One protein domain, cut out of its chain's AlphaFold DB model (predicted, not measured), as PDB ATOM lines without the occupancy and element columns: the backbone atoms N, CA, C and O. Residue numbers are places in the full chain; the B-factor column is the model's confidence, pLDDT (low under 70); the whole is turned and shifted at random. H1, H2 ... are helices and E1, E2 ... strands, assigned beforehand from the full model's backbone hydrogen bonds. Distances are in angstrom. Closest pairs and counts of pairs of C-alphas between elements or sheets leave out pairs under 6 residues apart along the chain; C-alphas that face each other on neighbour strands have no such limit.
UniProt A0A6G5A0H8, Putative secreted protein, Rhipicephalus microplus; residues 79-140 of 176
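AT A GLANCE: This is residues 79 to 140 of the 176 residues of the protein "Putative secreted protein" of Rhipicephalus microplus (UniProt A0A6G5A0H8). One strongly twisted sheet of four strands curls like part of a barrel; the short helix H1 follows its last strand, and residues 124 to 140 loop away with no named element. The 62 printed residues include, along the chain, E1 E2 E3 E4 H1; the strands, in that order across the sheet, form an antiparallel meander, each the neighbour of the one before. The class is mostly strand, with under half of the residues in named elements; the whole is compact, radius of gyration of the C-alphas 11.5 A, spanning 31 by 28 by 20 A.

HOW THE PARTS SIT: Start at E2, residues 93 to 99: its pairing is staggered, 93 to 95 with E1, residues 88 to 90, and 96 to 99 with E3, residues 104 to 108. Within hydrogen-bond range are N 93 and O 90, 3.0 A, and N 98 and O 106, 2.8 A. E3 forms a hairpin with E4, residues 113 to 119; see N 107 and O 114, 2.9 A. H1, residues 120 to 123, only grazes the sheet and is too short for an O i to N i+4 pair.

IN THESE COORDINATES: Find C-alpha 88 at (385.502, 256.634, 182.342), where E1 begins. E2 runs 19.1 A and E4 15.2 A from first to last C-alpha; H1 ends at C-alpha 123, (386.834, 252.591, 168.396).

THE WHOLE: The C-alphas farthest apart, Asp 111 and Ser 126, are 32.4 A apart. The printed part has no cut; pLDDT is under 70 in residues 81 to 94 and 126 to 133.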
ATOM      1  N   LEU A  79     395.437 238.885 174.411       86.88
ATOM      2  CA  LEU A  79     394.722 239.915 175.140       86.88
ATOM      3  C   LEU A  79     395.723 240.763 175.923       86.88
ATOM      4  O   LEU A  79     396.428 240.271 176.801       86.88
ATOM      5  N   SER A  80     395.752 242.057 175.623       78.69
ATOM      6  CA  SER A  80     396.529 243.051 176.358       78.69
ATOM      7  C   SER A  80     395.664 244.281 176.590       78.69
ATOM      8  O   SER A  80     394.911 244.699 175.712       78.69
ATOM      9  N   SER A  81     395.725 244.851 177.792       69.88
ATOM     10  CA  SER A  81     394.924 246.024 178.130       69.88
ATOM     11  C   SER A  81     395.637 246.928 179.121       69.88
ATOM     12  O   SER A  81     395.886 246.552 180.263       69.88
ATOM     13  N   SER A  82     395.894 248.162 178.699       65.06
ATOM     14  CA  SER A  82     396.121 249.301 179.594       65.06
ATOM     15  C   SER A  82     394.814 250.045 179.918       65.06
ATOM     16  O   SER A  82     394.802 250.914 180.790       65.06
ATOM     17  N   LEU A  83     393.701 249.675 179.261       58.44
ATOM     18  CA  LEU A  83     392.386 250.325 179.367       58.44
ATOM     19  C   LEU A  83     391.742 250.136 180.746       58.44
ATOM     20  O   LEU A  83     390.827 250.870 181.096       58.44
ATOM     21  N   SER A  84     392.245 249.221 181.579       52.69
ATOM     22  CA  SER A  84     391.830 249.128 182.981       52.69
ATOM     23  C   SER A  84     392.156 250.383 183.800       52.69
ATOM     24  O   SER A  84     391.628 250.532 184.897       52.69
ATOM     25  N   LYS A  85     393.037 251.257 183.288       52.78
ATOM     26  CA  LYS A  85     393.337 252.581 183.854       52.78
ATOM     27  C   LYS A  85     392.496 253.708 183.249       52.78
ATOM     28  O   LYS A  85     392.545 254.819 183.768       52.78
ATOM     29  N   LEU A  86     391.759 253.457 182.162       57.34
ATOM     30  CA  LEU A  86     390.799 254.427 181.642       57.34
ATOM     31  C   LEU A  86     389.599 254.439 182.580       57.34
ATOM     32  O   LEU A  86     388.649 253.675 182.428       57.34
ATOM     33  N   GLU A  87     389.677 255.309 183.579       56.06
ATOM     34  CA  GLU A  87     388.545 255.655 184.418       56.06
ATOM     35  C   GLU A  87     387.585 256.511 183.578       56.06
ATOM     36  O   GLU A  87     387.717 257.733 183.497       56.06
ATOM     37  N   MET A  88     386.611 255.877 182.920       57.06
ATOM     38  CA  MET A  88     385.502 256.634 182.342       57.06
ATOM     39  C   MET A  88     384.639 257.157 183.488       57.06
ATOM     40  O   MET A  88     384.007 256.381 184.205       57.06
ATOM     41  N   ARG A  89     384.591 258.483 183.654       54.72
ATOM     42  CA  ARG A  89     383.597 259.142 184.509       54.72
ATOM     43  C   ARG A  89     382.241 259.081 183.815       54.72
ATOM     44  O   ARG A  89     381.861 260.003 183.101       54.72
ATOM     45  N   ASN A  90     381.482 258.017 184.043       56.69
ATOM     46  CA  ASN A  90     380.063 258.006 183.707       56.69
ATOM     47  C   ASN A  90     379.282 258.448 184.949       56.69
ATOM     48  O   ASN A  90     379.301 257.758 185.965       56.69
ATOM     49  N   ARG A  91     378.659 259.634 184.908       57.53
ATOM     50  CA  ARG A  91     377.838 260.176 186.016       57.53
ATOM     51  C   ARG A  91     378.550 260.214 187.385       57.53
ATOM     52  O   ARG A  91     377.912 260.094 188.423       57.53
ATOM     53  N   GLY A  92     379.876 260.378 187.395       59.81
ATOM     54  CA  GLY A  92     380.683 260.440 188.621       59.81
ATOM     55  C   GLY A  92     381.119 259.088 189.205       59.81
ATOM     56  O   GLY A  92     381.865 259.087 190.181       59.81
ATOM     57  N   GLN A  93     380.732 257.956 188.609       61.31
ATOM     58  CA  GLN A  93     381.221 256.627 188.996       61.31
ATOM     59  C   GLN A  93     382.458 256.233 188.180       61.31
ATOM     60  O   GLN A  93     382.535 256.503 186.979       61.31
ATOM     61  N   ARG A  94     383.438 255.606 188.848       66.12
ATOM     62  CA  ARG A  94     384.634 255.045 188.208       66.12
ATOM     63  C   ARG A  94     384.283 253.698 187.601       66.12
ATOM     64  O   ARG A  94     383.977 252.762 188.328       66.12
ATOM     65  N   VAL A  95     384.342 253.614 186.279       75.19
ATOM     66  CA  VAL A  95     384.008 252.403 185.532       75.19
ATOM     67  C   VAL A  95     385.259 251.874 184.840       75.19
ATOM     68  O   VAL A  95     385.974 252.636 184.189       75.19
ATOM     69  N   ARG A  96     385.520 250.570 184.981       80.31
ATOM     70  CA  ARG A  96     386.643 249.874 184.346       80.31
ATOM     71  C   ARG A  96     386.201 249.254 183.027       80.31
ATOM     72  O   ARG A  96     385.219 248.520 182.985       80.31
ATOM     73  N   LEU A  97     386.968 249.486 181.966       83.06
ATOM     74  CA  LEU A  97     386.790 248.779 180.699       83.06
ATOM     75  C   LEU A  97     387.440 247.392 180.752       83.06
ATOM     76  O   LEU A  97     388.584 247.241 181.195       83.06
ATOM     77  N   VAL A  98     386.707 246.385 180.281       87.94
ATOM     78  CA  VAL A  98     387.149 244.992 180.191       87.94
ATOM     79  C   VAL A  98     387.036 244.539 178.731       87.94
ATOM     80  O   VAL A  98     385.924 244.484 178.203       87.94
ATOM     81  N   PRO A  99     388.159 244.249 178.050       88.25
ATOM     82  CA  PRO A  99     388.133 243.725 176.691       88.25
ATOM     83  C   PRO A  99     387.923 242.209 176.667       88.25
ATOM     84  O   PRO A  99     388.353 241.496 177.574       88.25
ATOM     85  N   SER A 100     387.316 241.733 175.587       90.12
ATOM     86  CA  SER A 100     387.191 240.318 175.239       90.12
ATOM     87  C   SER A 100     388.065 239.972 174.029       90.12
ATOM     88  O   SER A 100     388.476 240.853 173.271       90.12
ATOM     89  N   LEU A 101     388.362 238.682 173.850       91.00
ATOM     90  CA  LEU A 101     389.230 238.169 172.785       91.00
ATOM     91  C   LEU A 101     388.671 238.425 171.372       91.00
ATOM     92  O   LEU A 101     389.429 238.596 170.426       91.00
ATOM     93  N   ASP A 102     387.350 238.491 171.236       90.38
ATOM     94  CA  ASP A 102     386.648 238.853 169.997       90.38
ATOM     95  C   ASP A 102     386.662 240.367 169.706       90.38
ATOM     96  O   ASP A 102     386.122 240.820 168.698       90.38
ATOM     97  N   GLY A 103     387.260 241.166 170.595       89.62
ATOM     98  CA  GLY A 103     387.280 242.621 170.512       89.62
ATOM     99  C   GLY A 103     386.033 243.301 171.080       89.62
ATOM    100  O   GLY A 103     385.969 244.532 171.055       89.62
ATOM    101  N   SER A 104     385.053 242.563 171.612       91.56
ATOM    102  CA  SER A 104     383.912 243.150 172.324       91.56
ATOM    103  C   SER A 104     384.370 243.828 173.620       91.56
ATOM    104  O   SER A 104     385.311 243.374 174.276       91.56
ATOM    105  N   LEU A 105     383.707 244.924 173.999       88.25
ATOM    106  CA  LEU A 105     384.043 245.689 175.199       88.25
ATOM    107  C   LEU A 105     382.922 245.625 176.229       88.25
ATOM    108  O   LEU A 105     381.738 245.704 175.905       88.25
ATOM    109  N   TYR A 106     383.324 245.545 177.489       89.62
ATOM    110  CA  TYR A 106     382.433 245.502 178.636       89.62
ATOM    111  C   TYR A 106     382.824 246.587 179.628       89.62
ATOM    112  O   TYR A 106     383.989 246.995 179.703       89.62
ATOM    113  N   LYS A 107     381.850 247.035 180.414       86.75
ATOM    114  CA  LYS A 107     382.101 247.852 181.594       86.75
ATOM    115  C   LYS A 107     381.943 247.022 182.859       86.75
ATOM    116  O   LYS A 107     381.012 246.231 182.967       86.75
ATOM    117  N   PHE A 108     382.843 247.246 183.804       86.69
ATOM    118  CA  PHE A 108     382.798 246.701 185.149       86.69
ATOM    119  C   PHE A 108     382.783 247.853 186.154       86.69
ATOM    120  O   PHE A 108     383.692 248.689 186.153       86.69
ATOM    121  N   ASP A 109     381.744 247.917 186.979       84.81
ATOM    122  CA  ASP A 109     381.556 248.962 187.998       84.81
ATOM    123  C   ASP A 109     381.977 248.529 189.414       84.81
ATOM    124  O   ASP A 109     381.969 249.346 190.331       84.81
ATOM    125  N   GLY A 110     382.410 247.276 189.581       84.19
ATOM    126  CA  GLY A 110     382.754 246.673 190.871       84.19
ATOM    127  C   GLY A 110     381.842 245.503 191.236       84.19
ATOM    128  O   GLY A 110     382.321 244.547 191.843       84.19
ATOM    129  N   ASP A 111     380.589 245.539 190.780       88.19
ATOM    130  CA  ASP A 111     379.565 244.543 191.111       88.19
ATOM    131  C   ASP A 111     379.061 243.809 189.863       88.19
ATOM    132  O   ASP A 111     378.829 242.597 189.892       88.19
ATOM    133  N   THR A 112     378.912 244.522 188.745       89.75
ATOM    134  CA  THR A 112     378.306 244.004 187.518       89.75
ATOM    135  C   THR A 112     379.214 244.172 186.309       89.75
ATOM    136  O   THR A 112     380.017 245.102 186.213       89.75
ATOM    137  N   VAL A 113     379.084 243.236 185.365       91.81
ATOM    138  CA  VAL A 113     379.706 243.315 184.042       91.81
ATOM    139  C   VAL A 113     378.595 243.499 183.021       91.81
ATOM    140  O   VAL A 113     377.763 242.613 182.843       91.81
ATOM    141  N   GLU A 114     378.597 244.636 182.332       91.75
ATOM    142  CA  GLU A 114     377.602 244.944 181.304       91.75
ATOM    143  C   GLU A 114     378.277 245.143 179.939       91.75
ATOM    144  O   GLU A 114     379.324 245.801 179.859       91.75
ATOM    145  N   PRO A 115     377.702 244.600 178.850       91.69
ATOM    146  CA  PRO A 115     378.229 244.800 177.506       91.69
ATOM    147  C   PRO A 115     378.076 246.259 177.072       91.69
ATOM    148  O   PRO A 115     377.053 246.902 177.325       91.69
ATOM    149  N   LEU A 116     379.085 246.783 176.382       86.56
ATOM    150  CA  LEU A 116     379.020 248.096 175.751       86.56
ATOM    151  C   LEU A 116     378.608 247.947 174.281       86.56
ATOM    152  O   LEU A 116     379.013 246.988 173.625       86.56
ATOM    153  N   PRO A 117     377.855 248.906 173.715       86.69
ATOM    154  CA  PRO A 117     377.441 248.873 172.311       86.69
ATOM    155  C   PRO A 117     378.585 249.286 171.362       86.69
ATOM    156  O   PRO A 117     378.381 250.053 170.423       86.69
ATOM    157  N   MET A 118     379.812 248.835 171.632       84.38
ATOM    158  CA  MET A 118     381.008 249.128 170.843       84.38
ATOM    159  C   MET A 118     382.080 248.046 171.029       84.38
ATOM    160  O   MET A 118     382.215 247.461 172.101       84.38
ATOM    161  N   SER A 119     382.869 247.819 169.980       88.69
ATOM    162  CA  SER A 119     384.034 246.929 169.973       88.69
ATOM    163  C   SER A 119     385.332 247.718 169.785       88.69
ATOM    164  O   SER A 119     385.303 248.888 169.397       88.69
ATOM    165  N   ALA A 120     386.483 247.080 170.000       87.19
ATOM    166  CA  ALA A 120     387.794 247.655 169.704       87.19
ATOM    167  C   ALA A 120     387.886 248.151 168.247       87.19
ATOM    168  O   ALA A 120     388.319 249.272 168.008       87.19
ATOM    169  N   ASP A 121     387.367 247.377 167.289       88.12
ATOM    170  CA  ASP A 121     387.291 247.774 165.876       88.12
ATOM    171  C   ASP A 121     386.402 249.009 165.653       88.12
ATOM    172  O   ASP A 121     386.675 249.832 164.779       88.12
ATOM    173  N   PHE A 122     385.328 249.156 166.433       86.62
ATOM    174  CA  PHE A 122     384.466 250.334 166.360       86.62
ATOM    175  C   PHE A 122     385.191 251.594 166.845       86.62
ATOM    176  O   PHE A 122     385.035 252.647 166.229       86.62
ATOM    177  N   LEU A 123     386.026 251.479 167.882       81.62
ATOM    178  CA  LEU A 123     386.834 252.591 168.396       81.62
ATOM    179  C   LEU A 123     387.880 253.095 167.392       81.62
ATOM    180  O   LEU A 123     388.298 254.244 167.480       81.62
ATOM    181  N   LEU A 124     388.292 252.260 166.433       83.69
ATOM    182  CA  LEU A 124     389.215 252.652 165.362       83.69
ATOM    183  C   LEU A 124     388.541 253.485 164.262       83.69
ATOM    184  O   LEU A 124     389.225 254.044 163.404       83.69
ATOM    185  N   LYS A 125     387.205 253.570 164.246       81.50
ATOM    186  CA  LYS A 125     386.487 254.379 163.257       81.50
ATOM    187  C   LYS A 125     386.670 255.860 163.586       81.50
ATOM    188  O   LYS A 125     386.364 256.307 164.687       81.50
ATOM    189  N   SER A 126     387.099 256.632 162.588       63.16
ATOM    190  CA  SER A 126     387.478 258.049 162.714       63.16
ATOM    191  C   SER A 126     386.385 258.984 163.248       63.16
ATOM    192  O   SER A 126     386.681 260.109 163.644       63.16
ATOM    193  N   SER A 127     385.125 258.549 163.260       62.66
ATOM    194  CA  SER A 127     383.983 259.333 163.730       62.66
ATOM    195  C   SER A 127     383.693 259.198 165.227       62.66
ATOM    196  O   SER A 127     382.842 259.932 165.731       62.66
ATOM    197  N   TYR A 128     384.356 258.291 165.950       67.94
ATOM    198  CA  TYR A 128     384.033 258.035 167.351       67.94
ATOM    199  C   TYR A 128     384.966 258.785 168.312       67.94
ATOM    200  O   TYR A 128     386.164 258.520 168.380       67.94
ATOM    201  N   ARG A 129     384.398 259.720 169.081       66.50
ATOM    202  CA  ARG A 129     385.076 260.411 170.189       66.50
ATOM    203  C   ARG A 129     384.537 259.848 171.498       66.50
ATOM    204  O   ARG A 129     383.332 259.908 171.742       66.50
ATOM    205  N   LEU A 130     385.409 259.266 172.319       66.56
ATOM    206  CA  LEU A 130     385.005 258.672 173.591       66.56
ATOM    207  C   LEU A 130     384.970 259.751 174.682       66.56
ATOM    208  O   LEU A 130     385.890 259.882 175.478       66.56
ATOM    209  N   GLY A 131     383.892 260.530 174.720       67.06
ATOM    210  CA  GLY A 131     383.805 261.718 175.575       67.06
ATOM    211  C   GLY A 131     384.531 262.927 174.978       67.06
ATOM    212  O   GLY A 131     385.180 262.824 173.938       67.06
ATOM    213  N   ASP A 132     384.390 264.081 175.629       65.00
ATOM    214  CA  ASP A 132     384.789 265.370 175.045       65.00
ATOM    215  C   ASP A 132     386.317 265.563 174.964       65.00
ATOM    216  O   ASP A 132     386.800 266.207 174.032       65.00
ATOM    217  N   ASP A 133     387.080 264.907 175.851       69.06
ATOM    218  CA  ASP A 133     388.536 265.094 175.989       69.06
ATOM    219  C   ASP A 133     389.385 263.849 175.650       69.06
ATOM    220  O   ASP A 133     390.612 263.889 175.766       69.06
ATOM    221  N   LEU A 134     388.780 262.728 175.232       71.06
ATOM    222  CA  LEU A 134     389.532 261.506 174.919       71.06
ATOM    223  C   LEU A 134     389.674 261.301 173.407       71.06
ATOM    224  O   LEU A 134     388.693 261.133 172.680       71.06
ATOM    225  N   VAL A 135     390.921 261.223 172.947       74.44
ATOM    226  CA  VAL A 135     391.257 260.784 171.589       74.44
ATOM    227  C   VAL A 135     391.748 259.345 171.656       74.44
ATOM    228  O   VAL A 135     392.677 259.036 172.399       74.44
ATOM    229  N   ILE A 136     391.127 258.470 170.868       75.88
ATOM    230  CA  ILE A 136     391.546 257.076 170.735       75.88
ATOM    231  C   ILE A 136     392.329 256.930 169.439       75.88
ATOM    232  O   ILE A 136     391.890 257.368 168.377       75.88
ATOM    233  N   THR A 137     393.492 256.297 169.535       80.44
ATOM    234  CA  THR A 137     394.312 255.902 168.395       80.44
ATOM    235  C   THR A 137     394.621 254.415 168.496       80.44
ATOM    236  O   THR A 137     394.671 253.840 169.584       80.44
ATOM    237  N   GLY A 138     394.804 253.768 167.351       84.81
ATOM    238  CA  GLY A 138     395.109 252.348 167.295       84.81
ATOM    239  C   GLY A 138     395.188 251.857 165.860       84.81
ATOM    240  O   GLY A 138     395.134 252.641 164.914       84.81
ATOM    241  N   GLY A 139     395.305 250.545 165.706       87.25
ATOM    242  CA  GLY A 139     395.347 249.896 164.406       87.25
ATOM    243  C   GLY A 139     394.870 248.458 164.499       87.25
ATOM    244  O   GLY A 139     394.786 247.885 165.584       87.25
ATOM    245  N   LYS A 140     394.562 247.891 163.336       89.12
ATOM    246  CA  LYS A 140     394.247 246.476 163.168       89.12
ATOM    247  C   LYS A 140     395.289 245.871 162.242       89.12
ATOM    248  O   LYS A 140     395.505 246.386 161.149       89.12
TER     249      LYS A 140